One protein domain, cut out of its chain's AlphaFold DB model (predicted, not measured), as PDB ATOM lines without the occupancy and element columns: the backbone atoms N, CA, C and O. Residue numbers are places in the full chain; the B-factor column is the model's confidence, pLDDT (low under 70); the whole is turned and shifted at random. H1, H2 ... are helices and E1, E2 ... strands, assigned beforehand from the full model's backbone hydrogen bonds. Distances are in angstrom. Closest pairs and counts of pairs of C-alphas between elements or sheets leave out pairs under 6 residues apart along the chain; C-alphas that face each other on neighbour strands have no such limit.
ATOM      1  N   THR A   2      14.295 -44.644 -28.873       31.27
ATOM      2  CA  THR A   2      15.659 -44.588 -29.428       31.27
ATOM      3  C   THR A   2      16.624 -43.956 -28.419       31.27
ATOM      4  O   THR A   2      16.471 -42.802 -28.063       31.27
ATOM      5  N   THR A   3      17.646 -44.668 -27.929       33.34
ATOM      6  CA  THR A   3      18.693 -44.035 -27.097       33.34
ATOM      7  C   THR A   3      19.556 -43.098 -27.949       33.34
ATOM      8  O   THR A   3      20.109 -43.529 -28.974       33.34
ATOM      9  N   ARG A   4      19.661 -41.823 -27.546       37.28
ATOM     10  CA  ARG A   4      20.392 -40.756 -28.250       37.28
ATOM     11  C   ARG A   4      21.576 -40.317 -27.390       37.28
ATOM     12  O   ARG A   4      21.418 -40.001 -26.221       37.28
ATOM     13  N   TRP A   5      22.768 -40.313 -27.974       44.31
ATOM     14  CA  TRP A   5      23.966 -39.782 -27.324       44.31
ATOM     15  C   TRP A   5      23.851 -38.257 -27.232       44.31
ATOM     16  O   TRP A   5      23.625 -37.620 -28.261       44.31
ATOM     17  N   THR A   6      24.031 -37.661 -26.052       46.59
ATOM     18  CA  THR A   6      24.300 -36.220 -25.965       46.59
ATOM     19  C   THR A   6      25.770 -36.030 -26.273       46.59
ATOM     20  O   THR A   6      26.627 -36.613 -25.604       46.59
ATOM     21  N   SER A   7      26.054 -35.248 -27.308       48.88
ATOM     22  CA  SER A   7      27.412 -34.882 -27.681       48.88
ATOM     23  C   SER A   7      27.644 -33.416 -27.375       48.88
ATOM     24  O   SER A   7      26.881 -32.571 -27.840       48.88
ATOM     25  N   LYS A   8      28.726 -33.114 -26.665       62.22
ATOM     26  CA  LYS A   8      29.266 -31.758 -26.604       62.22
ATOM     27  C   LYS A   8      30.425 -31.654 -27.586       62.22
ATOM     28  O   LYS A   8      31.266 -32.551 -27.617       62.22
ATOM     29  N   ILE A   9      30.431 -30.599 -28.398       58.38
ATOM     30  CA  ILE A   9      31.462 -30.359 -29.411       58.38
ATOM     31  C   ILE A   9      32.513 -29.421 -28.825       58.38
ATOM     32  O   ILE A   9      32.194 -28.308 -28.414       58.38
ATOM     33  N   VAL A  10      33.769 -29.857 -28.823       56.41
ATOM     34  CA  VAL A  10      34.931 -29.030 -28.488       56.41
ATOM     35  C   VAL A  10      35.916 -29.147 -29.646       56.41
ATOM     36  O   VAL A  10      36.528 -30.192 -29.821       56.41
ATOM     37  N   ARG A  11      36.056 -28.101 -30.473       62.78
ATOM     38  CA  ARG A  11      37.002 -28.072 -31.615       62.78
ATOM     39  C   ARG A  11      36.902 -29.302 -32.549       62.78
ATOM     40  O   ARG A  11      37.911 -29.905 -32.894       62.78
ATOM     41  N   GLY A  12      35.684 -29.708 -32.918       64.19
ATOM     42  CA  GLY A  12      35.443 -30.903 -33.750       64.19
ATOM     43  C   GLY A  12      35.472 -32.236 -32.988       64.19
ATOM     44  O   GLY A  12      35.212 -33.285 -33.556       64.19
ATOM     45  N   ILE A  13      35.729 -32.239 -31.684       65.94
ATOM     46  CA  ILE A  13      35.748 -33.460 -30.869       65.94
ATOM     47  C   ILE A  13      34.410 -33.581 -30.148       65.94
ATOM     48  O   ILE A  13      33.967 -32.644 -29.483       65.94
ATOM     49  N   HIS A  14      33.759 -34.732 -30.294       72.25
ATOM     50  CA  HIS A  14      32.494 -35.055 -29.651       72.25
ATOM     51  C   HIS A  14      32.753 -35.870 -28.387       72.25
ATOM     52  O   HIS A  14      33.119 -37.041 -28.457       72.25
ATOM     53  N   VAL A  15      32.479 -35.302 -27.216       70.44
ATOM     54  CA  VAL A  15      32.412 -36.104 -25.986       70.44
ATOM     55  C   VAL A  15      31.001 -36.649 -25.852       70.44
ATOM     56  O   VAL A  15      30.042 -35.879 -25.761       70.44
ATOM     57  N   ARG A  16      30.870 -37.978 -25.905       75.31
ATOM     58  CA  ARG A  16      29.585 -38.676 -25.876       75.31
ATOM     59  C   ARG A  16      29.344 -39.326 -24.521       75.31
ATOM     60  O   ARG A  16      30.140 -40.135 -24.051       75.31
ATOM     61  N   LEU A  17      28.173 -39.029 -23.966       64.44
ATOM     62  CA  LEU A  17      27.575 -39.735 -22.833       64.44
ATOM     63  C   LEU A  17      26.365 -40.532 -23.339       64.44
ATOM     64  O   LEU A  17      25.618 -40.067 -24.205       64.44
ATOM     65  N   LEU A  18      26.185 -41.755 -22.840       53.91
ATOM     66  CA  LEU A  18      25.065 -42.630 -23.217       53.91
ATOM     67  C   LEU A  18      23.772 -42.059 -22.624       53.91
ATOM     68  O   LEU A  18      23.694 -41.997 -21.424       53.91
ATOM     69  N   VAL A  19      22.737 -41.642 -23.349       33.59
ATOM     70  CA  VAL A  19      21.544 -41.020 -22.708       33.59
ATOM     71  C   VAL A  19      20.268 -41.684 -23.227       33.59
ATOM     72  O   VAL A  19      20.193 -41.997 -24.421       33.59
ATOM     73  N   PRO A  20      19.257 -41.971 -22.385       31.69
ATOM     74  CA  PRO A  20      17.929 -42.282 -22.874       31.69
ATOM     75  C   PRO A  20      17.335 -41.003 -23.463       31.69
ATOM     76  O   PRO A  20      17.447 -39.921 -22.890       31.69
ATOM     77  N   ALA A  21      16.722 -41.123 -24.639       33.28
ATOM     78  CA  ALA A  21      16.003 -40.014 -25.240       33.28
ATOM     79  C   ALA A  21      14.670 -39.829 -24.516       33.28
ATOM     80  O   ALA A  21      13.678 -40.445 -24.885       33.28
ATOM     81  N   THR A 100      27.940 -42.191   6.719       46.56
ATOM     82  CA  THR A 100      26.725 -43.002   6.655       46.56
ATOM     83  C   THR A 100      25.704 -42.274   5.784       46.56
ATOM     84  O   THR A 100      25.279 -41.162   6.085       46.56
ATOM     85  N   THR A 101      25.297 -42.881   4.668       52.03
ATOM     86  CA  THR A 101      24.161 -42.374   3.879       52.03
ATOM     87  C   THR A 101      22.949 -43.257   4.139       52.03
ATOM     88  O   THR A 101      23.005 -44.469   3.909       52.03
ATOM     89  N   VAL A 102      21.865 -42.656   4.621       50.62
ATOM     90  CA  VAL A 102      20.584 -43.331   4.858       50.62
ATOM     91  C   VAL A 102      19.910 -43.606   3.508       50.62
ATOM     92  O   VAL A 102      19.749 -42.701   2.691       50.62
ATOM     93  N   ASP A 103      19.569 -44.867   3.239       56.66
ATOM     94  CA  ASP A 103      18.834 -45.270   2.034       56.66
ATOM     95  C   ASP A 103      17.367 -44.805   2.066       56.66
ATOM     96  O   ASP A 103      16.806 -44.611   3.142       56.66
ATOM     97  N   SER A 104      16.687 -44.780   0.913       54.84
ATOM     98  CA  SER A 104      15.242 -44.489   0.779       54.84
ATOM     99  C   SER A 104      14.315 -45.449   1.556       54.84
ATOM    100  O   SER A 104      13.098 -45.314   1.499       54.84
ATOM    101  N   LYS A 105      14.887 -46.429   2.271       59.19
ATOM    102  CA  LYS A 105      14.226 -47.416   3.138       59.19
ATOM    103  C   LYS A 105      14.739 -47.394   4.594       59.19
ATOM    104  O   LYS A 105      14.595 -48.393   5.287       59.19
ATOM    105  N   ASN A 106      15.385 -46.313   5.050       54.28
ATOM    106  CA  ASN A 106      15.959 -46.179   6.405       54.28
ATOM    107  C   ASN A 106      17.014 -47.241   6.791       54.28
ATOM    108  O   ASN A 106      17.258 -47.490   7.969       54.28
ATOM    109  N   LYS A 107      17.697 -47.858   5.814       68.81
ATOM    110  CA  LYS A 107      18.818 -48.776   6.078       68.81
ATOM    111  C   LYS A 107      20.141 -48.015   5.989       68.81
ATOM    112  O   LYS A 107      20.422 -47.392   4.965       68.81
ATOM    113  N   ILE A 108      20.951 -48.071   7.047       73.81
ATOM    114  CA  ILE A 108      22.316 -47.524   7.048       73.81
ATOM    115  C   ILE A 108      23.149 -48.343   6.052       73.81
ATOM    116  O   ILE A 108      23.334 -49.548   6.236       73.81
ATOM    117  N   LYS A 109      23.622 -47.709   4.972       84.19
ATOM    118  CA  LYS A 109      24.520 -48.347   3.999       84.19
ATOM    119  C   LYS A 109      25.964 -48.175   4.454       84.19
ATOM    120  O   LYS A 109      26.457 -47.055   4.532       84.19
ATOM    121  N   GLY A 110      26.636 -49.289   4.735       94.88
ATOM    122  CA  GLY A 110      28.081 -49.309   4.954       94.88
ATOM    123  C   GLY A 110      28.870 -49.149   3.650       94.88
ATOM    124  O   GLY A 110      28.319 -49.239   2.546       94.88
ATOM    125  N   LEU A 111      30.182 -48.942   3.779       97.06
ATOM    126  CA  LEU A 111      31.107 -48.994   2.647       97.06
ATOM    127  C   LEU A 111      31.106 -50.391   2.014       97.06
ATOM    128  O   LEU A 111      30.997 -51.400   2.712       97.06
ATOM    129  N   CYS A 112      31.290 -50.457   0.695       97.56
ATOM    130  CA  CYS A 112      31.544 -51.726   0.019       97.56
ATOM    131  C   CYS A 112      32.812 -52.390   0.599       97.56
ATOM    132  O   CYS A 112      33.712 -51.686   1.078       97.56
ATOM    133  N   PRO A 113      32.911 -53.729   0.600       96.50
ATOM    134  CA  PRO A 113      34.109 -54.421   1.071       96.50
ATOM    135  C   PRO A 113      35.342 -54.026   0.242       96.50
ATOM    136  O   PRO A 113      35.221 -53.601  -0.905       96.50
ATOM    137  N   PHE A 114      36.536 -54.126   0.839       93.75
ATOM    138  CA  PHE A 114      37.794 -53.779   0.157       93.75
ATOM    139  C   PHE A 114      38.044 -54.646  -1.079       93.75
ATOM    140  O   PHE A 114      38.449 -54.138  -2.122       93.75
ATOM    141  N   VAL A 115      37.762 -55.944  -0.964       95.50
ATOM    142  CA  VAL A 115      37.717 -56.880  -2.086       95.50
ATOM    143  C   VAL A 115      36.256 -57.222  -2.321       95.50
ATOM    144  O   VAL A 115      35.566 -57.666  -1.403       95.50
ATOM    145  N   SER A 116      35.774 -56.991  -3.539       97.69
ATOM    146  CA  SER A 116      34.394 -57.315  -3.876       97.69
ATOM    147  C   SER A 116      34.168 -58.833  -3.827       97.69
ATOM    148  O   SER A 116      34.943 -59.579  -4.425       97.69
ATOM    149  N   PRO A 117      33.084 -59.314  -3.194       97.38
ATOM    150  CA  PRO A 117      32.709 -60.724  -3.215       97.38
ATOM    151  C   PRO A 117      32.094 -61.148  -4.559       97.38
ATOM    152  O   PRO A 117      31.746 -62.310  -4.724       97.38
ATOM    153  N   LEU A 118      31.905 -60.216  -5.501       97.38
ATOM    154  CA  LEU A 118      31.272 -60.470  -6.799       97.38
ATOM    155  C   LEU A 118      32.278 -60.805  -7.909       97.38
ATOM    156  O   LEU A 118      31.859 -61.014  -9.046       97.38
ATOM    157  N   LEU A 119      33.581 -60.788  -7.620       97.50
ATOM    158  CA  LEU A 119      34.626 -61.108  -8.594       97.50
ATOM    159  C   LEU A 119      34.545 -62.582  -9.000       97.50
ATOM    160  O   LEU A 119      34.334 -63.446  -8.152       97.50
ATOM    161  N   VAL A 120      34.730 -62.861 -10.291       96.88
ATOM    162  CA  VAL A 120      34.702 -64.233 -10.835       96.88
ATOM    163  C   VAL A 120      36.074 -64.718 -11.301       96.88
ATOM    164  O   VAL A 120      36.233 -65.896 -11.607       96.88
ATOM    165  N   GLY A 121      37.080 -63.840 -11.326       95.88
ATOM    166  CA  GLY A 121      38.415 -64.141 -11.820       95.88
ATOM    167  C   GLY A 121      38.485 -64.084 -13.344       95.88
ATOM    168  O   GLY A 121      38.039 -63.113 -13.963       95.88
ATOM    169  N   LEU A 122      39.068 -65.129 -13.937       94.25
ATOM    170  CA  LEU A 122      39.248 -65.248 -15.382       94.25
ATOM    171  C   LEU A 122      37.903 -65.303 -16.114       94.25
ATOM    172  O   LEU A 122      36.960 -65.978 -15.702       94.25
ATOM    173  N   THR A 123      37.837 -64.604 -17.239       90.31
ATOM    174  CA  THR A 123      36.654 -64.491 -18.086       90.31
ATOM    175  C   THR A 123      36.953 -64.990 -19.491       90.31
ATOM    176  O   THR A 123      38.001 -64.704 -20.062       90.31
ATOM    177  N   ASP A 124      36.004 -65.720 -20.073       87.75
ATOM    178  CA  ASP A 124      36.132 -66.218 -21.439       87.75
ATOM    179  C   ASP A 124      35.781 -65.122 -22.460       87.75
ATOM    180  O   ASP A 124      34.610 -64.818 -22.731       87.75
ATOM    181  N   MET A 125      36.818 -64.533 -23.056       85.19
ATOM    182  CA  MET A 125      36.686 -63.468 -24.050       85.19
ATOM    183  C   MET A 125      36.029 -63.935 -25.358       85.19
ATOM    184  O   MET A 125      35.355 -63.142 -26.029       85.19
ATOM    185  N   SER A 126      36.141 -65.221 -25.706       83.31
ATOM    186  CA  SER A 126      35.563 -65.784 -26.933       83.31
ATOM    187  C   SER A 126      34.029 -65.803 -26.871       83.31
ATOM    188  O   SER A 126      33.333 -65.397 -27.817       83.31
ATOM    189  N   VAL A 127      33.484 -66.159 -25.706       84.12
ATOM    190  CA  VAL A 127      32.043 -66.161 -25.427       84.12
ATOM    191  C   VAL A 127      31.490 -64.736 -25.454       84.12
ATOM    192  O   VAL A 127      30.423 -64.477 -26.015       84.12
ATOM    193  N   ILE A 128      32.227 -63.765 -24.918       82.50
ATOM    194  CA  ILE A 128      31.817 -62.357 -24.932       82.50
ATOM    195  C   ILE A 128      31.765 -61.802 -26.357       82.50
ATOM    196  O   ILE A 128      30.782 -61.146 -26.730       82.50
ATOM    197  N   ALA A 129      32.788 -62.070 -27.169       79.25
ATOM    198  CA  ALA A 129      32.843 -61.611 -28.551       79.25
ATOM    199  C   ALA A 129      31.710 -62.216 -29.396       79.25
ATOM    200  O   ALA A 129      31.029 -61.491 -30.130       79.25
ATOM    201  N   SER A 130      31.453 -63.521 -29.260       83.94
ATOM    202  CA  SER A 130      30.382 -64.207 -29.997       83.94
ATOM    203  C   SER A 130      28.995 -63.664 -29.632       83.94
ATOM    204  O   SER A 130      28.206 -63.311 -30.514       83.94
ATOM    205  N   ASN A 131      28.731 -63.482 -28.338       81.81
ATOM    206  CA  ASN A 131      27.485 -62.912 -27.845       81.81
ATOM    207  C   ASN A 131      27.293 -61.462 -28.325       81.81
ATOM    208  O   ASN A 131      26.203 -61.086 -28.770       81.81
ATOM    209  N   SER A 132      28.365 -60.660 -28.324       80.75
ATOM    210  CA  SER A 132      28.371 -59.276 -28.826       80.75
ATOM    211  C   SER A 132      27.950 -59.157 -30.283       80.75
ATOM    212  O   SER A 132      27.327 -58.163 -30.652       80.75
ATOM    213  N   ARG A 133      28.248 -60.149 -31.126       80.75
ATOM    214  CA  ARG A 133      27.830 -60.132 -32.535       80.75
ATOM    215  C   ARG A 133      26.314 -60.286 -32.674       80.75
ATOM    216  O   ARG A 133      25.713 -59.539 -33.439       80.75
ATOM    217  N   LYS A 134      25.704 -61.172 -31.882       84.81
ATOM    218  CA  LYS A 134      24.286 -61.561 -31.991       84.81
ATOM    219  C   LYS A 134      23.311 -60.571 -31.344       84.81
ATOM    220  O   LYS A 134      22.200 -60.395 -31.828       84.81
ATOM    221  N   GLU A 135      23.702 -59.915 -30.252       85.19
ATOM    222  CA  GLU A 135      22.781 -59.056 -29.491       85.19
ATOM    223  C   GLU A 135      22.465 -57.744 -30.227       85.19
ATOM    224  O   GLU A 135      23.363 -57.028 -30.682       85.19
ATOM    225  N   ASN A 136      21.183 -57.393 -30.318       89.56
ATOM    226  CA  ASN A 136      20.755 -56.108 -30.865       89.56
ATOM    227  C   ASN A 136      20.821 -54.983 -29.809       89.56
ATOM    228  O   ASN A 136      20.945 -55.220 -28.607       89.56
ATOM    229  N   LYS A 137      20.730 -53.726 -30.262       84.12
ATOM    230  CA  LYS A 137      20.867 -52.545 -29.393       84.12
ATOM    231  C   LYS A 137      19.825 -52.504 -28.266       84.12
ATOM    232  O   LYS A 137      20.175 -52.086 -27.168       84.12
ATOM    233  N   TYR A 138      18.585 -52.929 -28.528       86.88
ATOM    234  CA  TYR A 138      17.504 -52.921 -27.539       86.88
ATOM    235  C   TYR A 138      17.771 -53.924 -26.412       86.88
ATOM    236  O   TYR A 138      17.764 -53.539 -25.245       86.88
ATOM    237  N   ALA A 139      18.095 -55.172 -26.765       89.38
ATOM    238  CA  ALA A 139      18.435 -56.221 -25.807       89.38
ATOM    239  C   ALA A 139      19.599 -55.798 -24.898       89.38
ATOM    240  O   ALA A 139      19.491 -55.889 -23.674       89.38
ATOM    241  N   PHE A 140      20.652 -55.219 -25.488       88.25
ATOM    242  CA  PHE A 140      21.773 -54.662 -24.735       88.25
ATOM    243  C   PHE A 140      21.322 -53.580 -23.741       88.25
ATOM    244  O   PHE A 140      21.635 -53.666 -22.553       88.25
ATOM    245  N   THR A 141      20.571 -52.570 -24.197       87.25
ATOM    246  CA  THR A 141      20.141 -51.464 -23.326       87.25
ATOM    247  C   THR A 141      19.218 -51.923 -22.204       87.25
ATOM    248  O   THR A 141      19.382 -51.471 -21.073       87.25
ATOM    249  N   SER A 142      18.296 -52.848 -22.484       89.75
ATOM    250  CA  SER A 142      17.376 -53.390 -21.482       89.75
ATOM    251  C   SER A 142      18.134 -54.173 -20.414       89.75
ATOM    252  O   SER A 142      17.956 -53.915 -19.226       89.75
ATOM    253  N   ARG A 143      19.061 -55.052 -20.821       91.94
ATOM    254  CA  ARG A 143      19.912 -55.809 -19.892       91.94
ATOM    255  C   ARG A 143      20.748 -54.888 -19.004       91.94
ATOM    256  O   ARG A 143      20.789 -55.081 -17.794       91.94
ATOM    257  N   MET A 144      21.388 -53.870 -19.582       91.69
ATOM    258  CA  MET A 144      22.188 -52.911 -18.812       91.69
ATOM    259  C   MET A 144      21.345 -52.099 -17.828       91.69
ATOM    260  O   MET A 144      21.767 -51.905 -16.690       91.69
ATOM    261  N   SER A 145      20.145 -51.680 -18.234       92.12
ATOM    262  CA  SER A 145      19.213 -50.979 -17.348       92.12
ATOM    263  C   SER A 145      18.782 -51.852 -16.165       92.12
ATOM    264  O   SER A 145      18.724 -51.358 -15.042       92.12
ATOM    265  N   ILE A 146      18.514 -53.144 -16.398       93.50
ATOM    266  CA  ILE A 146      18.186 -54.118 -15.340       93.50
ATOM    267  C   ILE A 146      19.361 -54.283 -14.369       93.50
ATOM    268  O   ILE A 146      19.162 -54.347 -13.163       93.50
ATOM    269  N   MET A 147      20.596 -54.264 -14.877       93.62
ATOM    270  CA  MET A 147      21.824 -54.306 -14.071       93.62
ATOM    271  C   MET A 147      22.151 -52.967 -13.376       93.62
ATOM    272  O   MET A 147      23.272 -52.759 -12.915       93.62
ATOM    273  N   GLY A 148      21.203 -52.027 -13.329       94.44
ATOM    274  CA  GLY A 148      21.348 -50.753 -12.625       94.44
ATOM    275  C   GLY A 148      22.177 -49.699 -13.361       94.44
ATOM    276  O   GLY A 148      22.391 -48.617 -12.808       94.44
ATOM    277  N   LEU A 149      22.623 -49.956 -14.601       95.25
ATOM    278  CA  LEU A 149      23.323 -48.949 -15.398       95.25
ATOM    279  C   LEU A 149      22.368 -47.797 -15.706       95.25
ATOM    280  O   LEU A 149      21.308 -47.974 -16.308       95.25
ATOM    281  N   LYS A 150      22.763 -46.595 -15.304       93.56
ATOM    282  CA  LYS A 150      22.007 -45.380 -15.551       93.56
ATOM    283  C   LYS A 150      22.461 -44.722 -16.843       93.56
ATOM    284  O   LYS A 150      23.566 -44.912 -17.362       93.56
ATOM    285  N   THR A 151      21.587 -43.843 -17.301       89.19
ATOM    286  CA  THR A 151      21.914 -42.721 -18.163       89.19
ATOM    287  C   THR A 151      23.294 -42.135 -17.864       89.19
ATOM    288  O   THR A 151      23.624 -41.767 -16.744       89.19
ATOM    289  N   GLY A 152      24.076 -42.013 -18.912       89.00
ATOM    290  CA  GLY A 152      25.416 -41.458 -19.018       89.00
ATOM    291  C   GLY A 152      26.489 -42.535 -19.071       89.00
ATOM    292  O   GLY A 152      27.660 -42.187 -19.097       89.00
ATOM    293  N   GLY A 153      26.114 -43.820 -19.046       92.44
ATOM    294  CA  GLY A 153      27.060 -44.886 -18.714       92.44
ATOM    295  C   GLY A 153      27.504 -44.783 -17.252       92.44
ATOM    296  O   GLY A 153      28.665 -45.050 -16.950       92.44
ATOM    297  N   LYS A 154      26.597 -44.324 -16.375       96.56
ATOM    298  CA  LYS A 154      26.846 -44.092 -14.948       96.56
ATOM    299  C   LYS A 154      26.366 -45.289 -14.140       96.56
ATOM    300  O   LYS A 154      25.275 -45.801 -14.390       96.56
ATOM    301  N   TYR A 155      27.127 -45.698 -13.140       97.88
ATOM    302  CA  TYR A 155      26.733 -46.760 -12.221       97.88
ATOM    303  C   TYR A 155      27.249 -46.469 -10.813       97.88
ATOM    304  O   TYR A 155      28.303 -45.858 -10.646       97.88
ATOM    305  N   LYS A 156      26.500 -46.927  -9.810       97.19
ATOM    306  CA  LYS A 156      26.943 -47.064  -8.422       97.19
ATOM    307  C   LYS A 156      26.255 -48.291  -7.808       97.19
ATOM    308  O   LYS A 156      25.126 -48.575  -8.213       97.19
ATOM    309  N   PRO A 157      26.881 -49.002  -6.857       97.00
ATOM    310  CA  PRO A 157      26.235 -50.111  -6.164       97.00
ATOM    311  C   PRO A 157      25.026 -49.635  -5.354       97.00
ATOM    312  O   PRO A 157      25.069 -48.586  -4.710       97.00
ATOM    313  N   ASP A 158      23.948 -50.419  -5.359       93.94
ATOM    314  CA  ASP A 158      22.727 -50.082  -4.617       93.94
ATOM    315  C   ASP A 158      22.764 -50.568  -3.163       93.94
ATOM    316  O   ASP A 158      22.021 -50.058  -2.330       93.94
ATOM    317  N   ASN A 159      23.611 -51.545  -2.834       93.56
ATOM    318  CA  ASN A 159      23.658 -52.208  -1.527       93.56
ATOM    319  C   ASN A 159      24.756 -51.682  -0.586       93.56
ATOM    320  O   ASN A 159      24.731 -51.999   0.601       93.56
ATOM    321  N   CYS A 160      25.702 -50.894  -1.090       96.88
ATOM    322  CA  CYS A 160      26.809 -50.336  -0.321       96.88
ATOM    323  C   CYS A 160      27.304 -49.028  -0.943       96.88
ATOM    324  O   CYS A 160      27.035 -48.735  -2.109       96.88
ATOM    325  N   ILE A 161      28.039 -48.237  -0.166       97.31
ATOM    326  CA  ILE A 161      28.684 -47.016  -0.650       97.31
ATOM    327  C   ILE A 161      30.028 -47.406  -1.268       97.31
ATOM    328  O   ILE A 161      30.897 -47.950  -0.582       97.31
ATOM    329  N   SER A 162      30.206 -47.151  -2.567       97.25
ATOM    330  CA  SER A 162      31.478 -47.455  -3.225       97.25
ATOM    331  C   SER A 162      32.613 -46.637  -2.619       97.25
ATOM    332  O   SER A 162      32.473 -45.437  -2.383       97.25
ATOM    333  N   ARG A 163      33.759 -47.286  -2.414       95.94
ATOM    334  CA  ARG A 163      34.986 -46.632  -1.943       95.94
ATOM    335  C   ARG A 163      35.646 -45.769  -3.015       95.94
ATOM    336  O   ARG A 163      36.429 -44.897  -2.674       95.94
ATOM    337  N   ASN A 164      35.358 -46.044  -4.289       96.38
ATOM    338  CA  ASN A 164      36.063 -45.463  -5.423       96.38
ATOM    339  C   ASN A 164      35.072 -44.839  -6.402       96.38
ATOM    340  O   ASN A 164      34.163 -45.517  -6.887       96.38
ATOM    341  N   ASN A 165      35.297 -43.567  -6.730       97.50
ATOM    342  CA  ASN A 165      34.573 -42.864  -7.784       97.50
ATOM    343  C   ASN A 165      35.473 -42.636  -9.011       97.50
ATOM    344  O   ASN A 165      36.426 -41.853  -8.952       97.50
ATOM    345  N   VAL A 166      35.170 -43.328 -10.112       98.44
ATOM    346  CA  VAL A 166      36.071 -43.521 -11.257       98.44
ATOM    347  C   VAL A 166      35.514 -42.908 -12.546       98.44
ATOM    348  O   VAL A 166      34.398 -43.209 -12.969       98.44
ATOM    349  N   ALA A 167      36.323 -42.099 -13.228       98.56
ATOM    350  CA  ALA A 167      36.080 -41.689 -14.608       98.56
ATOM    351  C   ALA A 167      36.870 -42.596 -15.562       98.56
ATOM    352  O   ALA A 167      38.100 -42.571 -15.573       98.56
ATOM    353  N   LEU A 168      36.168 -43.380 -16.382       98.62
ATOM    354  CA  LEU A 168      36.776 -44.212 -17.420       98.62
ATOM    355  C   LEU A 168      36.756 -43.465 -18.756       98.62
ATOM    356  O   LEU A 168      35.696 -43.299 -19.355       98.62
ATOM    357  N   ILE A 169      37.917 -43.010 -19.218       98.62
ATOM    358  CA  ILE A 169      38.089 -42.170 -20.407       98.62
ATOM    359  C   ILE A 169      38.625 -43.006 -21.561       98.62
ATOM    360  O   ILE A 169      39.715 -43.576 -21.481       98.62
ATOM    361  N   ILE A 170      37.869 -43.027 -22.657       98.38
ATOM    362  CA  ILE A 170      38.168 -43.853 -23.822       98.38
ATOM    363  C   ILE A 170      38.281 -42.964 -25.064       98.38
ATOM    364  O   ILE A 170      37.264 -42.443 -25.540       98.38
ATOM    365  N   PRO A 171      39.492 -42.778 -25.615       97.38
ATOM    366  CA  PRO A 171      39.666 -42.127 -26.902       97.38
ATOM    367  C   PRO A 171      39.074 -43.009 -28.006       97.38
ATOM    368  O   PRO A 171      39.279 -44.223 -28.047       97.38
ATOM    369  N   TYR A 172      38.320 -42.403 -28.918       97.06
ATOM    370  CA  TYR A 172      37.530 -43.140 -29.896       97.06
ATOM    371  C   TYR A 172      37.514 -42.452 -31.264       97.06
ATOM    372  O   TYR A 172      37.413 -41.232 -31.370       97.06
ATOM    373  N   ARG A 173      37.558 -43.250 -32.333       94.62
ATOM    374  CA  ARG A 173      37.192 -42.822 -33.689       94.62
ATOM    375  C   ARG A 173      36.814 -44.031 -34.536       94.62
ATOM    376  O   ARG A 173      37.602 -44.959 -34.655       94.62
ATOM    377  N   GLN A 174      35.611 -44.030 -35.112       92.31
ATOM    378  CA  GLN A 174      35.142 -45.006 -36.115       92.31
ATOM    379  C   GLN A 174      35.234 -46.513 -35.757       92.31
ATOM    380  O   GLN A 174      35.031 -47.365 -36.615       92.31
ATOM    381  N   ARG A 175      35.443 -46.900 -34.493       93.62
ATOM    382  CA  ARG A 175      35.565 -48.313 -34.070       93.62
ATOM    383  C   ARG A 175      34.262 -48.887 -33.502       93.62
ATOM    384  O   ARG A 175      34.227 -49.398 -32.387       93.62
ATOM    385  N   LYS A 176      33.147 -48.764 -34.237       91.62
ATOM    386  CA  LYS A 176      31.789 -49.117 -33.748       91.62
ATOM    387  C   LYS A 176      31.679 -50.548 -33.211       91.62
ATOM    388  O   LYS A 176      31.026 -50.759 -32.193       91.62
ATOM    389  N   PHE A 177      32.322 -51.509 -33.873       90.81
ATOM    390  CA  PHE A 177      32.301 -52.907 -33.444       90.81
ATOM    391  C   PHE A 177      33.045 -53.122 -32.117       90.81
ATOM    392  O   PHE A 177      32.463 -53.678 -31.188       90.81
ATOM    393  N   HIS A 178      34.267 -52.589 -31.986       93.94
ATOM    394  CA  HIS A 178      35.015 -52.610 -30.722       93.94
ATOM    395  C   HIS A 178      34.231 -51.937 -29.597       93.94
ATOM    396  O   HIS A 178      34.097 -52.513 -28.529       93.94
ATOM    397  N   LEU A 179      33.599 -50.785 -29.858       93.62
ATOM    398  CA  LEU A 179      32.764 -50.107 -28.864       93.62
ATOM    399  C   LEU A 179      31.609 -50.976 -28.358       93.62
ATOM    400  O   LEU A 179      31.309 -50.970 -27.166       93.62
ATOM    401  N   LYS A 180      30.969 -51.741 -29.248       91.50
ATOM    402  CA  LYS A 180      29.894 -52.663 -28.869       91.50
ATOM    403  C   LYS A 180      30.401 -53.756 -27.924       91.50
ATOM    404  O   LYS A 180      29.767 -53.996 -26.899       91.50
ATOM    405  N   ILE A 181      31.525 -54.395 -28.259       92.06
ATOM    406  CA  ILE A 181      32.141 -55.435 -27.418       92.06
ATOM    407  C   ILE A 181      32.576 -54.830 -26.081       92.06
ATOM    408  O   ILE A 181      32.205 -55.341 -25.025       92.06
ATOM    409  N   PHE A 182      33.289 -53.707 -26.134       95.69
ATOM    410  CA  PHE A 182      33.814 -53.000 -24.977       95.69
ATOM    411  C   PHE A 182      32.719 -52.684 -23.963       95.69
ATOM    412  O   PHE A 182      32.813 -53.094 -22.814       95.69
ATOM    413  N   LEU A 183      31.632 -52.025 -24.377       94.25
ATOM    414  CA  LEU A 183      30.546 -51.676 -23.455       94.25
ATOM    415  C   LEU A 183      29.831 -52.918 -22.910       94.25
ATOM    416  O   LEU A 183      29.444 -52.941 -21.743       94.25
ATOM    417  N   ARG A 184      29.671 -53.970 -23.727       91.69
ATOM    418  CA  ARG A 184      29.070 -55.235 -23.279       91.69
ATOM    419  C   ARG A 184      29.881 -55.890 -22.168       91.69
ATOM    420  O   ARG A 184      29.277 -56.450 -21.252       91.69
ATOM    421  N   TYR A 185      31.201 -55.834 -22.284       95.31
ATOM    422  CA  TYR A 185      32.131 -56.482 -21.375       95.31
ATOM    423  C   TYR A 185      32.426 -55.633 -20.133       95.31
ATOM    424  O   TYR A 185      32.243 -56.084 -19.002       95.31
ATOM    425  N   MET A 186      32.815 -54.377 -20.347       97.56
ATOM    426  CA  MET A 186      33.339 -53.506 -19.302       97.56
ATOM    427  C   MET A 186      32.285 -53.102 -18.276       97.56
ATOM    428  O   MET A 186      32.616 -52.954 -17.106       97.56
ATOM    429  N   HIS A 187      31.009 -52.967 -18.653       96.69
ATOM    430  CA  HIS A 187      29.975 -52.622 -17.672       96.69
ATOM    431  C   HIS A 187      29.814 -53.700 -16.584       96.69
ATOM    432  O   HIS A 187      30.011 -53.364 -15.415       96.69
ATOM    433  N   PRO A 188      29.530 -54.979 -16.909       96.06
ATOM    434  CA  PRO A 188      29.533 -56.053 -15.916       96.06
ATOM    435  C   PRO A 188      30.861 -56.189 -15.163       96.06
ATOM    436  O   PRO A 188      30.842 -56.404 -13.956       96.06
ATOM    437  N   PHE A 189      31.997 -56.050 -15.855       97.62
ATOM    438  CA  PHE A 189      33.327 -56.111 -15.244       97.62
ATOM    439  C   PHE A 189      33.486 -55.076 -14.114       97.62
ATOM    440  O   PHE A 189      33.779 -55.434 -12.976       97.62
ATOM    441  N   LEU A 190      33.188 -53.800 -14.383       98.31
ATOM    442  CA  LEU A 190      33.305 -52.713 -13.402       98.31
ATOM    443  C   LEU A 190      32.255 -52.815 -12.283       98.31
ATOM    444  O   LEU A 190      32.518 -52.438 -11.142       98.31
ATOM    445  N   GLN A 191      31.062 -53.329 -12.595       98.06
ATOM    446  CA  GLN A 191      29.999 -53.547 -11.608       98.06
ATOM    447  C   GLN A 191      30.380 -54.623 -10.589       98.06
ATOM    448  O   GLN A 191      30.150 -54.433  -9.395       98.06
ATOM    449  N   ARG A 192      31.018 -55.717 -11.029       97.94
ATOM    450  CA  ARG A 192      31.537 -56.753 -10.121       97.94
ATOM    451  C   ARG A 192      32.634 -56.220  -9.209       97.94
ATOM    452  O   ARG A 192      32.752 -56.699  -8.094       97.94
ATOM    453  N   GLN A 193      33.356 -55.173  -9.600       98.19
ATOM    454  CA  GLN A 193      34.305 -54.479  -8.721       98.19
ATOM    455  C   GLN A 193      33.643 -53.502  -7.727       98.19
ATOM    456  O   GLN A 193      34.340 -52.851  -6.954       98.19
ATOM    457  N   GLN A 194      32.307 -53.390  -7.719       98.00
ATOM    458  CA  GLN A 194      31.532 -52.501  -6.837       98.00
ATOM    459  C   GLN A 194      31.975 -51.026  -6.894       98.00
ATOM    460  O   GLN A 194      31.976 -50.304  -5.891       98.00
ATOM    461  N   LEU A 195      32.340 -50.557  -8.088       98.06
ATOM    462  CA  LEU A 195      32.778 -49.183  -8.332       98.06
ATOM    463  C   LEU A 195      31.589 -48.234  -8.510       98.06
ATOM    464  O   LEU A 195      30.587 -48.600  -9.126       98.06
ATOM    465  N   GLN A 196      31.725 -46.988  -8.055       98.31
ATOM    466  CA  GLN A 196      30.974 -45.879  -8.631       98.31
ATOM    467  C   GLN A 196      31.760 -45.378  -9.842       98.31
ATOM    468  O   GLN A 196      32.926 -45.013  -9.709       98.31
ATOM    469  N   TYR A 197      31.159 -45.376 -11.029       98.50
ATOM    470  CA  TYR A 197      31.887 -44.992 -12.235       98.50
ATOM    471  C   TYR A 197      31.028 -44.306 -13.290       98.50
ATOM    472  O   TYR A 197      29.800 -44.443 -13.324       98.50
ATOM    473  N   VAL A 198      31.709 -43.597 -14.192       98.31
ATOM    474  CA  VAL A 198      31.143 -43.027 -15.418       98.31
ATOM    475  C   VAL A 198      32.061 -43.330 -16.599       98.31
ATOM    476  O   VAL A 198      33.276 -43.156 -16.505       98.31
ATOM    477  N   VAL A 199      31.481 -43.775 -17.716       98.00
ATOM    478  CA  VAL A 199      32.207 -44.064 -18.963       98.00
ATOM    479  C   VAL A 199      32.117 -42.879 -19.926       98.00
ATOM    480  O   VAL A 199      31.028 -42.493 -20.349       98.00
ATOM    481  N   PHE A 200      33.269 -42.341 -20.319       97.88
ATOM    482  CA  PHE A 200      33.414 -41.215 -21.237       97.88
ATOM    483  C   PHE A 200      33.995 -41.682 -22.570       97.88
ATOM    484  O   PHE A 200      35.174 -42.020 -22.659       97.88
ATOM    485  N   ILE A 201      33.176 -41.656 -23.625       97.88
ATOM    486  CA  ILE A 201      33.644 -41.902 -24.992       97.88
ATOM    487  C   ILE A 201      34.012 -40.557 -25.622       97.88
ATOM    488  O   ILE A 201      33.138 -39.725 -25.876       97.88
ATOM    489  N   VAL A 202      35.301 -40.344 -25.873       96.94
ATOM    490  CA  VAL A 202      35.829 -39.102 -26.451       96.94
ATOM    491  C   VAL A 202      36.093 -39.330 -27.934       96.94
ATOM    492  O   VAL A 202      37.122 -39.883 -28.321       96.94
ATOM    493  N   GLU A 203      35.134 -38.948 -28.772       95.06
ATOM    494  CA  GLU A 203      35.175 -39.172 -30.214       95.06
ATOM    495  C   GLU A 203      35.852 -38.017 -30.955       95.06
ATOM    496  O   GLU A 203      35.390 -36.879 -30.909       95.06
ATOM    497  N   GLN A 204      36.906 -38.311 -31.712       92.44
ATOM    498  CA  GLN A 204      37.506 -37.340 -32.627       92.44
ATOM    499  C   GLN A 204      36.769 -37.328 -33.970       92.44
ATOM    500  O   GLN A 204      36.554 -38.392 -34.560       92.44
ATOM    501  N   SER A 205      36.437 -36.139 -34.489       89.50
ATOM    502  CA  SER A 205      35.931 -36.009 -35.857       89.50
ATOM    503  C   SER A 205      36.946 -36.476 -36.899       89.50
ATOM    504  O   SER A 205      38.151 -36.605 -36.661       89.50
ATOM    505  N   ASN A 206      36.433 -36.696 -38.102       85.19
ATOM    506  CA  ASN A 206      37.249 -36.994 -39.269       85.19
ATOM    507  C   ASN A 206      38.031 -35.751 -39.729       85.19
ATOM    508  O   ASN A 206      37.748 -34.634 -39.294       85.19
ATOM    509  N   GLY A 207      39.003 -35.955 -40.624       85.19
ATOM    510  CA  GLY A 207      39.750 -34.876 -41.290       85.19
ATOM    511  C   GLY A 207      41.104 -34.519 -40.668       85.19
ATOM    512  O   GLY A 207      41.826 -33.712 -41.235       85.19
ATOM    513  N   SER A 208      41.475 -35.126 -39.540       89.38
ATOM    514  CA  SER A 208      42.807 -34.996 -38.924       89.38
ATOM    515  C   SER A 208      43.356 -36.361 -38.512       89.38
ATOM    516  O   SER A 208      42.607 -37.339 -38.426       89.38
ATOM    517  N   GLU A 209      44.655 -36.459 -38.236       93.50
ATOM    518  CA  GLU A 209      45.250 -37.669 -37.661       93.50
ATOM    519  C   GLU A 209      44.693 -37.964 -36.266       93.50
ATOM    520  O   GLU A 209      44.303 -37.058 -35.533       93.50
ATOM    521  N   PHE A 210      44.607 -39.245 -35.898       94.00
ATOM    522  CA  PHE A 210      44.074 -39.626 -34.590       94.00
ATOM    523  C   PHE A 210      45.053 -39.221 -33.491       94.00
ATOM    524  O   PHE A 210      46.174 -39.721 -33.456       94.00
ATOM    525  N   ASN A 211      44.626 -38.371 -32.560       95.31
ATOM    526  CA  ASN A 211      45.474 -37.926 -31.461       95.31
ATOM    527  C   ASN A 211      44.951 -38.470 -30.129       95.31
ATOM    528  O   ASN A 211      44.154 -37.843 -29.429       95.31
ATOM    529  N   ARG A 212      45.436 -39.661 -29.774       95.50
ATOM    530  CA  ARG A 212      45.052 -40.384 -28.556       95.50
ATOM    531  C   ARG A 212      45.267 -39.557 -27.283       95.50
ATOM    532  O   ARG A 212      44.370 -39.489 -26.448       95.50
ATOM    533  N   GLY A 213      46.430 -38.916 -27.147       96.19
ATOM    534  CA  GLY A 213      46.784 -38.129 -25.960       96.19
ATOM    535  C   GLY A 213      45.894 -36.897 -25.781       96.19
ATOM    536  O   GLY A 213      45.397 -36.643 -24.685       96.19
ATOM    537  N   MET A 214      45.603 -36.180 -26.870       96.44
ATOM    538  CA  MET A 214      44.681 -35.043 -26.841       96.44
ATOM    539  C   MET A 214      43.283 -35.459 -26.367       96.44
ATOM    540  O   MET A 214      42.690 -34.778 -25.532       96.44
ATOM    541  N   LEU A 215      42.760 -36.583 -26.863       95.81
ATOM    542  CA  LEU A 215      41.439 -37.077 -26.468       95.81
ATOM    543  C   LEU A 215      41.391 -37.489 -24.992       95.81
ATOM    544  O   LEU A 215      40.396 -37.227 -24.322       95.81
ATOM    545  N   MET A 216      42.469 -38.068 -24.458       97.62
ATOM    546  CA  MET A 216      42.578 -38.365 -23.025       97.62
ATOM    547  C   MET A 216      42.513 -37.090 -22.175       97.62
ATOM    548  O   MET A 216      41.710 -37.018 -21.243       97.62
ATOM    549  N   ASN A 217      43.269 -36.054 -22.549       97.81
ATOM    550  CA  ASN A 217      43.258 -34.764 -21.854       97.81
ATOM    551  C   ASN A 217      41.881 -34.085 -21.913       97.81
ATOM    552  O   ASN A 217      41.392 -33.576 -20.905       97.81
ATOM    553  N   ILE A 218      41.222 -34.109 -23.076       97.00
ATOM    554  CA  ILE A 218      39.860 -33.578 -23.232       97.00
ATOM    555  C   ILE A 218      38.872 -34.362 -22.371       97.00
ATOM    556  O   ILE A 218      38.042 -33.758 -21.693       97.00
ATOM    557  N   GLY A 219      38.972 -35.692 -22.361       97.00
ATOM    558  CA  GLY A 219      38.134 -36.547 -21.529       97.00
ATOM    559  C   GLY A 219      38.272 -36.233 -20.045       97.00
ATOM    560  O   GLY A 219      37.261 -36.128 -19.359       97.00
ATOM    561  N   TYR A 220      39.497 -36.005 -19.568       97.81
ATOM    562  CA  TYR A 220      39.762 -35.591 -18.190       97.81
ATOM    563  C   TYR A 220      39.063 -34.264 -17.859       97.81
ATOM    564  O   TYR A 220      38.309 -34.177 -16.891       97.81
ATOM    565  N   GLN A 221      39.236 -33.252 -18.714       97.69
ATOM    566  CA  GLN A 221      38.631 -31.932 -18.517       97.69
ATOM    567  C   GLN A 221      37.097 -31.958 -18.586       97.69
ATOM    568  O   GLN A 221      36.430 -31.260 -17.822       97.69
ATOM    569  N   GLU A 222      36.501 -32.746 -19.484       96.25
ATOM    570  CA  GLU A 222      35.040 -32.880 -19.547       96.25
ATOM    571  C   GLU A 222      34.481 -33.733 -18.402       96.25
ATOM    572  O   GLU A 222      33.375 -33.454 -17.936       96.25
ATOM    573  N   ALA A 223      35.233 -34.714 -17.899       95.81
ATOM    574  CA  ALA A 223      34.842 -35.478 -16.719       95.81
ATOM    575  C   ALA A 223      34.755 -34.584 -15.475       95.81
ATOM    576  O   ALA A 223      33.740 -34.623 -14.781       95.81
ATOM    577  N   LEU A 224      35.729 -33.694 -15.251       95.50
ATOM    578  CA  LEU A 224      35.697 -32.732 -14.139       95.50
ATOM    579  C   LEU A 224      34.458 -31.820 -14.147       95.50
ATOM    580  O   LEU A 224      33.995 -31.391 -13.094       95.50
ATOM    581  N   LYS A 225      33.875 -31.554 -15.322       94.12
ATOM    582  CA  LYS A 225      32.636 -30.765 -15.451       94.12
ATOM    583  C   LYS A 225      31.378 -31.553 -15.079       94.12
ATOM    584  O   LYS A 225      30.331 -30.953 -14.871       94.12
ATOM    585  N   GLN A 226      31.447 -32.885 -15.059       90.25
ATOM    586  CA  GLN A 226      30.312 -33.764 -14.764       90.25
ATOM    587  C   GLN A 226      30.222 -34.159 -13.288       90.25
ATOM    588  O   GLN A 226      29.157 -34.589 -12.844       90.25
ATOM    589  N   GLY A 227      31.318 -34.048 -12.539       89.94
ATOM    590  CA  GLY A 227      31.353 -34.358 -11.118       89.94
ATOM    591  C   GLY A 227      32.773 -34.489 -10.582       89.94
ATOM    592  O   GLY A 227      33.751 -34.425 -11.328       89.94
ATOM    593  N   SER A 228      32.876 -34.698  -9.273       94.44
ATOM    594  CA  SER A 228      34.138 -35.049  -8.632       94.44
ATOM    595  C   SER A 228      34.456 -36.517  -8.902       94.44
ATOM    596  O   SER A 228      33.607 -37.385  -8.722       94.44
ATOM    597  N   PHE A 229      35.683 -36.800  -9.328       96.88
ATOM    598  CA  PHE A 229      36.208 -38.153  -9.498       96.88
ATOM    599  C   PHE A 229      37.507 -38.266  -8.711       96.88
ATOM    600  O   PHE A 229      38.321 -37.347  -8.719       96.88
ATOM    601  N   GLN A 230      37.693 -39.391  -8.028       95.62
ATOM    602  CA  GLN A 230      38.914 -39.680  -7.268       95.62
ATOM    603  C   GLN A 230      39.969 -40.344  -8.153       95.62
ATOM    604  O   GLN A 230      41.161 -40.248  -7.886       95.62
ATOM    605  N   CYS A 231      39.522 -41.035  -9.202       97.62
ATOM    606  CA  CYS A 231      40.384 -41.788 -10.091       97.62
ATOM    607  C   CYS A 231      39.999 -41.578 -11.552       97.62
ATOM    608  O   CYS A 231      38.817 -41.568 -11.903       97.62
ATOM    609  N   PHE A 232      41.013 -41.473 -12.405       98.25
ATOM    610  CA  PHE A 232      40.870 -41.373 -13.850       98.25
ATOM    611  C   PHE A 232      41.591 -42.548 -14.497       98.25
ATOM    612  O   PHE A 232      42.781 -42.759 -14.275       98.25
ATOM    613  N   ILE A 233      40.859 -43.313 -15.300       98.44
ATOM    614  CA  ILE A 233      41.385 -44.459 -16.032       98.44
ATOM    615  C   ILE A 233      41.360 -44.123 -17.511       98.44
ATOM    616  O   ILE A 233      40.299 -43.878 -18.080       98.44
ATOM    617  N   PHE A 234      42.530 -44.145 -18.136       98.44
ATOM    618  CA  PHE A 234      42.674 -43.984 -19.576       98.44
ATOM    619  C   PHE A 234      42.744 -45.356 -20.231       98.44
ATOM    620  O   PHE A 234      43.602 -46.164 -19.876       98.44
ATOM    621  N   HIS A 235      41.840 -45.619 -21.170       98.00
ATOM    622  CA  HIS A 235      41.621 -46.974 -21.658       98.00
ATOM    623  C   HIS A 235      41.442 -47.034 -23.172       98.00
ATOM    624  O   HIS A 235      40.615 -46.314 -23.722       98.00
ATOM    625  N   ASP A 236      42.160 -47.933 -23.845       96.44
ATOM    626  CA  ASP A 236      41.958 -48.179 -25.276       96.44
ATOM    627  C   ASP A 236      40.702 -49.006 -25.537       96.44
ATOM    628  O   ASP A 236      40.353 -49.895 -24.769       96.44
ATOM    629  N   ILE A 237      39.994 -48.723 -26.629       95.75
ATOM    630  CA  ILE A 237      38.705 -49.376 -26.909       95.75
ATOM    631  C   ILE A 237      38.827 -50.871 -27.260       95.75
ATOM    632  O   ILE A 237      37.829 -51.587 -27.255       95.75
ATOM    633  N   ASP A 238      40.022 -51.326 -27.623       93.81
ATOM    634  CA  ASP A 238      40.339 -52.675 -28.098       93.81
ATOM    635  C   ASP A 238      41.118 -53.525 -27.086       93.81
ATOM    636  O   ASP A 238      41.365 -54.695 -27.357       93.81
ATOM    637  N   LEU A 239      41.441 -52.985 -25.911       95.12
ATOM    638  CA  LEU A 239      41.969 -53.773 -24.802       95.12
ATOM    639  C   LEU A 239      40.808 -54.193 -23.898       95.12
ATOM    640  O   LEU A 239      39.925 -53.393 -23.597       95.12
ATOM    641  N   LEU A 240      40.786 -55.450 -23.470       95.75
ATOM    642  CA  LEU A 240      39.811 -55.957 -22.508       95.75
ATOM    643  C   LEU A 240      40.576 -56.777 -21.462       95.75
ATOM    644  O   LEU A 240      41.378 -57.624 -21.844       95.75
ATOM    645  N   PRO A 241      40.396 -56.510 -20.159       96.12
ATOM    646  CA  PRO A 241      41.046 -57.297 -19.117       96.12
ATOM    647  C   PRO A 241      40.441 -58.702 -19.087       96.12
ATOM    648  O   PRO A 241      39.228 -58.826 -19.096       96.12
ATOM    649  N   GLU A 242      41.256 -59.751 -19.014       94.81
ATOM    650  CA  GLU A 242      40.740 -61.129 -18.959       94.81
ATOM    651  C   GLU A 242      40.369 -61.574 -17.541       94.81
ATOM    652  O   GLU A 242      39.590 -62.506 -17.376       94.81
ATOM    653  N   ASP A 243      40.888 -60.892 -16.518       95.62
ATOM    654  CA  ASP A 243      40.694 -61.215 -15.106       95.62
ATOM    655  C   ASP A 243      40.126 -60.011 -14.348       95.62
ATOM    656  O   ASP A 243      40.741 -58.939 -14.310       95.62
ATOM    657  N   ASP A 244      38.962 -60.172 -13.719       96.38
ATOM    658  CA  ASP A 244      38.324 -59.092 -12.959       96.38
ATOM    659  C   ASP A 244      38.934 -58.812 -11.586       96.38
ATOM    660  O   ASP A 244      38.574 -57.814 -10.953       96.38
ATOM    661  N   ARG A 245      39.952 -59.588 -11.200       95.75
ATOM    662  CA  ARG A 245      40.872 -59.264 -10.103       95.75
ATOM    663  C   ARG A 245      41.870 -58.163 -10.478       95.75
ATOM    664  O   ARG A 245      42.527 -57.631  -9.584       95.75
ATOM    665  N   ASN A 246      41.975 -57.775 -11.758       96.25
ATOM    666  CA  ASN A 246      42.710 -56.577 -12.174       96.25
ATOM    667  C   ASN A 246      41.938 -55.313 -11.736       96.25
ATOM    668  O   ASN A 246      40.888 -55.020 -12.317       96.25
ATOM    669  N   PRO A 247      42.401 -54.546 -10.730       95.69
ATOM    670  CA  PRO A 247      41.581 -53.508 -10.123       95.69
ATOM    671  C   PRO A 247      41.560 -52.234 -10.971       95.69
ATOM    672  O   PRO A 247      42.598 -51.591 -11.169       95.69
ATOM    673  N   TYR A 248      40.360 -51.814 -11.380       97.31
ATOM    674  CA  TYR A 248      40.100 -50.554 -12.085       97.31
ATOM    675  C   TYR A 248      39.874 -49.425 -11.078       97.31
ATOM    676  O   TYR A 248      38.843 -48.755 -11.037       97.31
ATOM    677  N   THR A 249      40.892 -49.229 -10.248       96.50
ATOM    678  CA  THR A 249      40.984 -48.191  -9.225       96.50
ATOM    679  C   THR A 249      42.390 -47.610  -9.219       96.50
ATOM    680  O   THR A 249      43.350 -48.238  -9.678       96.50
ATOM    681  N   CYS A 250      42.526 -46.399  -8.689       95.62
ATOM    682  CA  CYS A 250      43.825 -45.762  -8.545       95.62
ATOM    683  C   CYS A 250      44.519 -46.307  -7.285       95.62
ATOM    684  O   CYS A 250      43.847 -46.544  -6.281       95.62
ATOM    685  N   PRO A 251      45.843 -46.538  -7.313       93.44
ATOM    686  CA  PRO A 251      46.596 -46.905  -6.118       93.44
ATOM    687  C   PRO A 251      46.492 -45.845  -5.015       93.44
ATOM    688  O   PRO A 251      46.591 -44.652  -5.293       93.44
ATOM    689  N   GLU A 252      46.402 -46.279  -3.757       90.75
ATOM    690  CA  GLU A 252      46.365 -45.375  -2.594       90.75
ATOM    691  C   GLU A 252      47.654 -44.554  -2.437       90.75
ATOM    692  O   GLU A 252      47.627 -43.433  -1.943       90.75
ATOM    693  N   ASN A 253      48.787 -45.068  -2.929       91.81
ATOM    694  CA  ASN A 253      50.071 -44.361  -2.906       91.81
ATOM    695  C   ASN A 253      50.179 -43.222  -3.942       91.81
ATOM    696  O   ASN A 253      51.257 -42.650  -4.100       91.81
ATOM    697  N   GLY A 254      49.111 -42.947  -4.699       90.00
ATOM    698  CA  GLY A 254      49.048 -41.880  -5.700       90.00
ATOM    699  C   GLY A 254      49.909 -42.106  -6.947       90.00
ATOM    700  O   GLY A 254      49.926 -41.258  -7.838       90.00
ATOM    701  N   ARG A 255      50.629 -43.232  -7.051       93.56
ATOM    702  CA  ARG A 255      51.473 -43.519  -8.216       93.56
ATOM    703  C   ARG A 255      50.621 -43.980  -9.403       93.56
ATOM    704  O   ARG A 255      49.636 -44.695  -9.207       93.56
ATOM    705  N   PRO A 256      51.017 -43.651 -10.646       94.50
ATOM    706  CA  PRO A 256      50.365 -44.194 -11.832       94.50
ATOM    707  C   PRO A 256      50.398 -45.727 -11.843       94.50
ATOM    708  O   PRO A 256      51.412 -46.340 -11.505       94.50
ATOM    709  N   ARG A 257      49.301 -46.353 -12.281       93.81
ATOM    710  CA  ARG A 257      49.209 -47.805 -12.481       93.81
ATOM    711  C   ARG A 257      49.120 -48.128 -13.967       93.81
ATOM    712  O   ARG A 257      48.205 -47.673 -14.649       93.81
ATOM    713  N   GLN A 258      50.014 -48.990 -14.443       93.56
ATOM    714  CA  GLN A 258      49.845 -49.664 -15.726       93.56
ATOM    715  C   GLN A 258      48.946 -50.893 -15.530       93.56
ATOM    716  O   GLN A 258      49.336 -51.833 -14.845       93.56
ATOM    717  N   MET A 259      47.743 -50.882 -16.111       92.25
ATOM    718  CA  MET A 259      46.771 -51.986 -15.988       92.25
ATOM    719  C   MET A 259      46.930 -53.052 -17.079       92.25
ATOM    720  O   MET A 259      46.740 -54.234 -16.811       92.25
ATOM    721  N   ALA A 260      47.308 -52.648 -18.295       91.94
ATOM    722  CA  ALA A 260      47.620 -53.545 -19.409       91.94
ATOM    723  C   ALA A 260      49.116 -53.904 -19.383       91.94
ATOM    724  O   ALA A 260      49.918 -53.373 -20.155       91.94
ATOM    725  N   TYR A 261      49.512 -54.712 -18.398       88.38
ATOM    726  CA  TYR A 261      50.911 -55.114 -18.204       88.38
ATOM    727  C   TYR A 261      51.318 -56.297 -19.092       88.38
ATOM    728  O   TYR A 261      52.419 -56.314 -19.638       88.38
ATOM    729  N   SER A 262      50.413 -57.261 -19.249       90.31
ATOM    730  CA  SER A 262      50.589 -58.478 -20.035       90.31
ATOM    731  C   SER A 262      49.384 -58.600 -20.967       90.31
ATOM    732  O   SER A 262      48.250 -58.489 -20.503       90.31
ATOM    733  N   ILE A 263      49.636 -58.698 -22.273       91.81
ATOM    734  CA  ILE A 263      48.604 -58.680 -23.317       91.81
ATOM    735  C   ILE A 263      48.861 -59.790 -24.337       91.81
ATOM    736  O   ILE A 263      50.013 -60.110 -24.639       91.81
ATOM    737  N   ASP A 264      47.782 -60.345 -24.874       89.00
ATOM    738  CA  ASP A 264      47.750 -61.482 -25.799       89.00
ATOM    739  C   ASP A 264      48.541 -61.244 -27.094       89.00
ATOM    740  O   ASP A 264      49.270 -62.124 -27.542       89.00
ATOM    741  N   ILE A 265      48.490 -60.032 -27.658       87.06
ATOM    742  CA  ILE A 265      49.226 -59.684 -28.886       87.06
ATOM    743  C   ILE A 265      50.752 -59.777 -28.727       87.06
ATOM    744  O   ILE A 265      51.477 -59.756 -29.721       87.06
ATOM    745  N   TYR A 266      51.240 -59.837 -27.486       86.75
ATOM    746  CA  TYR A 266      52.646 -60.050 -27.151       86.75
ATOM    747  C   TYR A 266      52.877 -61.406 -26.480       86.75
ATOM    748  O   TYR A 266      53.886 -61.568 -25.798       86.75
ATOM    749  N   ASP A 267      51.952 -62.356 -26.641       87.50
ATOM    750  CA  ASP A 267      51.979 -63.677 -26.003       87.50
ATOM    751  C   ASP A 267      52.221 -63.575 -24.491       87.50
ATOM    752  O   ASP A 267      53.058 -64.254 -23.898       87.50
ATOM    753  N   TYR A 268      51.564 -62.586 -23.873       86.94
ATOM    754  CA  TYR A 268      51.691 -62.264 -22.453       86.94
ATOM    755  C   TYR A 268      53.112 -61.881 -21.993       86.94
ATOM    756  O   TYR A 268      53.342 -61.641 -20.801       86.94
ATOM    757  N   SER A 269      54.052 -61.714 -22.926       85.06
ATOM    758  CA  SER A 269      55.422 -61.293 -22.664       85.06
ATOM    759  C   SER A 269      55.481 -59.819 -22.285       85.06
ATOM    760  O   SER A 269      54.926 -58.931 -22.939       85.06
ATOM    761  N   THR A 270      56.196 -59.536 -21.201       73.00
ATOM    762  CA  THR A 270      56.386 -58.167 -20.721       73.00
ATOM    763  C   THR A 270      57.628 -57.595 -21.396       73.00
ATOM    764  O   THR A 270      58.708 -58.166 -21.284       73.00
ATOM    765  N   LYS A 271      57.523 -56.440 -22.068       60.84
ATOM    766  CA  LYS A 271      58.655 -55.812 -22.792       60.84
ATOM    767  C   LYS A 271      59.906 -55.540 -21.930       60.84
ATOM    768  O   LYS A 271      60.964 -55.240 -22.475       60.84
ATOM    769  N   LYS A 272      59.828 -55.688 -20.601       54.75
ATOM    770  CA  LYS A 272      60.990 -55.657 -19.698       54.75
ATOM    771  C   LYS A 272      61.979 -56.812 -19.906       54.75
ATOM    772  O   LYS A 272      63.134 -56.644 -19.545       54.75
ATOM    773  N   SER A 273      61.581 -57.942 -20.493       46.91
ATOM    774  CA  SER A 273      62.511 -59.040 -20.813       46.91
ATOM    775  C   SER A 273      63.284 -58.832 -22.124       46.91
ATOM    776  O   SER A 273      64.251 -59.548 -22.374       46.91
ATOM    777  N   GLN A 274      62.894 -57.850 -22.948       43.91
ATOM    778  CA  GLN A 274      63.524 -57.557 -24.246       43.91
ATOM    779  C   GLN A 274      64.320 -56.247 -24.274       43.91
ATOM    780  O   GLN A 274      65.120 -56.037 -25.178       43.91
ATOM    781  N   LEU A 275      64.150 -55.384 -23.271       42.94
ATOM    782  CA  LEU A 275      65.002 -54.217 -23.063       42.94
ATOM    783  C   LEU A 275      66.084 -54.579 -22.044       42.94
ATOM    784  O   LEU A 275      65.979 -54.255 -20.861       42.94
ATOM    785  N   LYS A 276      67.116 -55.289 -22.516       35.75
ATOM    786  CA  LYS A 276      68.431 -55.248 -21.871       35.75
ATOM    787  C   LYS A 276      68.949 -53.820 -22.067       35.75
ATOM    788  O   LYS A 276      69.267 -53.453 -23.195       35.75
ATOM    789  N   PHE A 277      68.912 -53.018 -21.008       41.16
ATOM    790  CA  PHE A 277      69.721 -51.804 -20.928       41.16
ATOM    791  C   PHE A 277      71.165 -52.196 -20.625       41.16
ATOM    792  O   PHE A 277      71.339 -53.166 -19.849       41.16
TER     793      PHE A 277
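What this domain is: This is residues 2 to 21 and 100 to 277 of the 277 residues of a protein of Daphnia magna (UniProt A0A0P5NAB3). A strongly twisted sheet of five strands curls round H4 on one face, while H3 covers part of the opposite face; H1 packs on H3, and H2 is near H3. Long stretches without named elements run round this body, and residues 272 to 277 stick out. The printed part has 198 residues with four named helices and five named strands, in the order E1 E2 H1 H2 E3 H3 E4 H4 E5; the mixed sheet runs E1 E2 E4 E3 E5. The class is mixed, helices and strands, with under half of the residues in named elements. The whole is compact, with a radius of gyration of the C-alphas of 17.6 A and spans of 57 by 42 by 36 A.

Where its parts are: The sheet holds E1, residues 6 to 10, from C-alpha 6 at (24.300, -36.220, -25.965), E2, residues 13 to 17, E4, residues 196 to 204, 26.3 A long, E3, residues 165 to 172, 22.3 A, and E5, residues 231 to 234, ending at C-alpha 234 at (42.674, -43.984, -19.576). The helices are H3, residues 176 to 192, 24.8 A, H4, residues 212 to 224, 18.8 A, H1, residues 125 to 134, and H2, residues 137 to 146. H3 has a kink of 25 degrees near residue 185.

How they stand to each other: E4 and E3 are parallel, with N 168 and O 198 2.9 A apart, within hydrogen-bond range. E3 and E5 are parallel, with N 169 and O 233 at 2.8 A. E2 and E4 are antiparallel, with N 14 and O 203 at 2.8 A, and the hairpin E1 and E2 has N 10 and O 13 at 2.9 A. H3 and H4 are on opposite faces, which gives three layers, helices on both faces of a sheet. H3 runs along the strands over E4, at a height over the sheet of 10.3 A. The closest C-alphas of H4 and E3 are those of Leu 215 and Pro 171, 5.4 A apart. E3, H3, E4 form a strand-helix-strand unit, two parallel neighbours joined through a helix; E4, H4, E5 form a split one, with E3 between its strands; both crossovers are right-handed. H1 touches residues 180 to 185 of H3 alone, at a steep tilt of 57 degrees, opposite ways; the closest C-alphas are those of Ser 132 and Ile 181, 5.6 A. H2 is close to H3 but not clearly touching, with C-alphas 140 and 184 closest at 7.5 A. Every O i to N i+4 pair is within range in H2 and H4, 5 of 6 in H1 and 12 of 13 in H3.

The domain as a whole: The C-alphas farthest apart, of Lys 105 and Phe 277, are 60.6 A apart. Residues 22 to 99 are not printed, and C-alphas 21 and 100 are 33.8 A apart across the cut. The link H2 to E3 is long. The pLDDT is under 70 in residues 2 to 13, 17 to 21, 100 to 107 and 271 to 277.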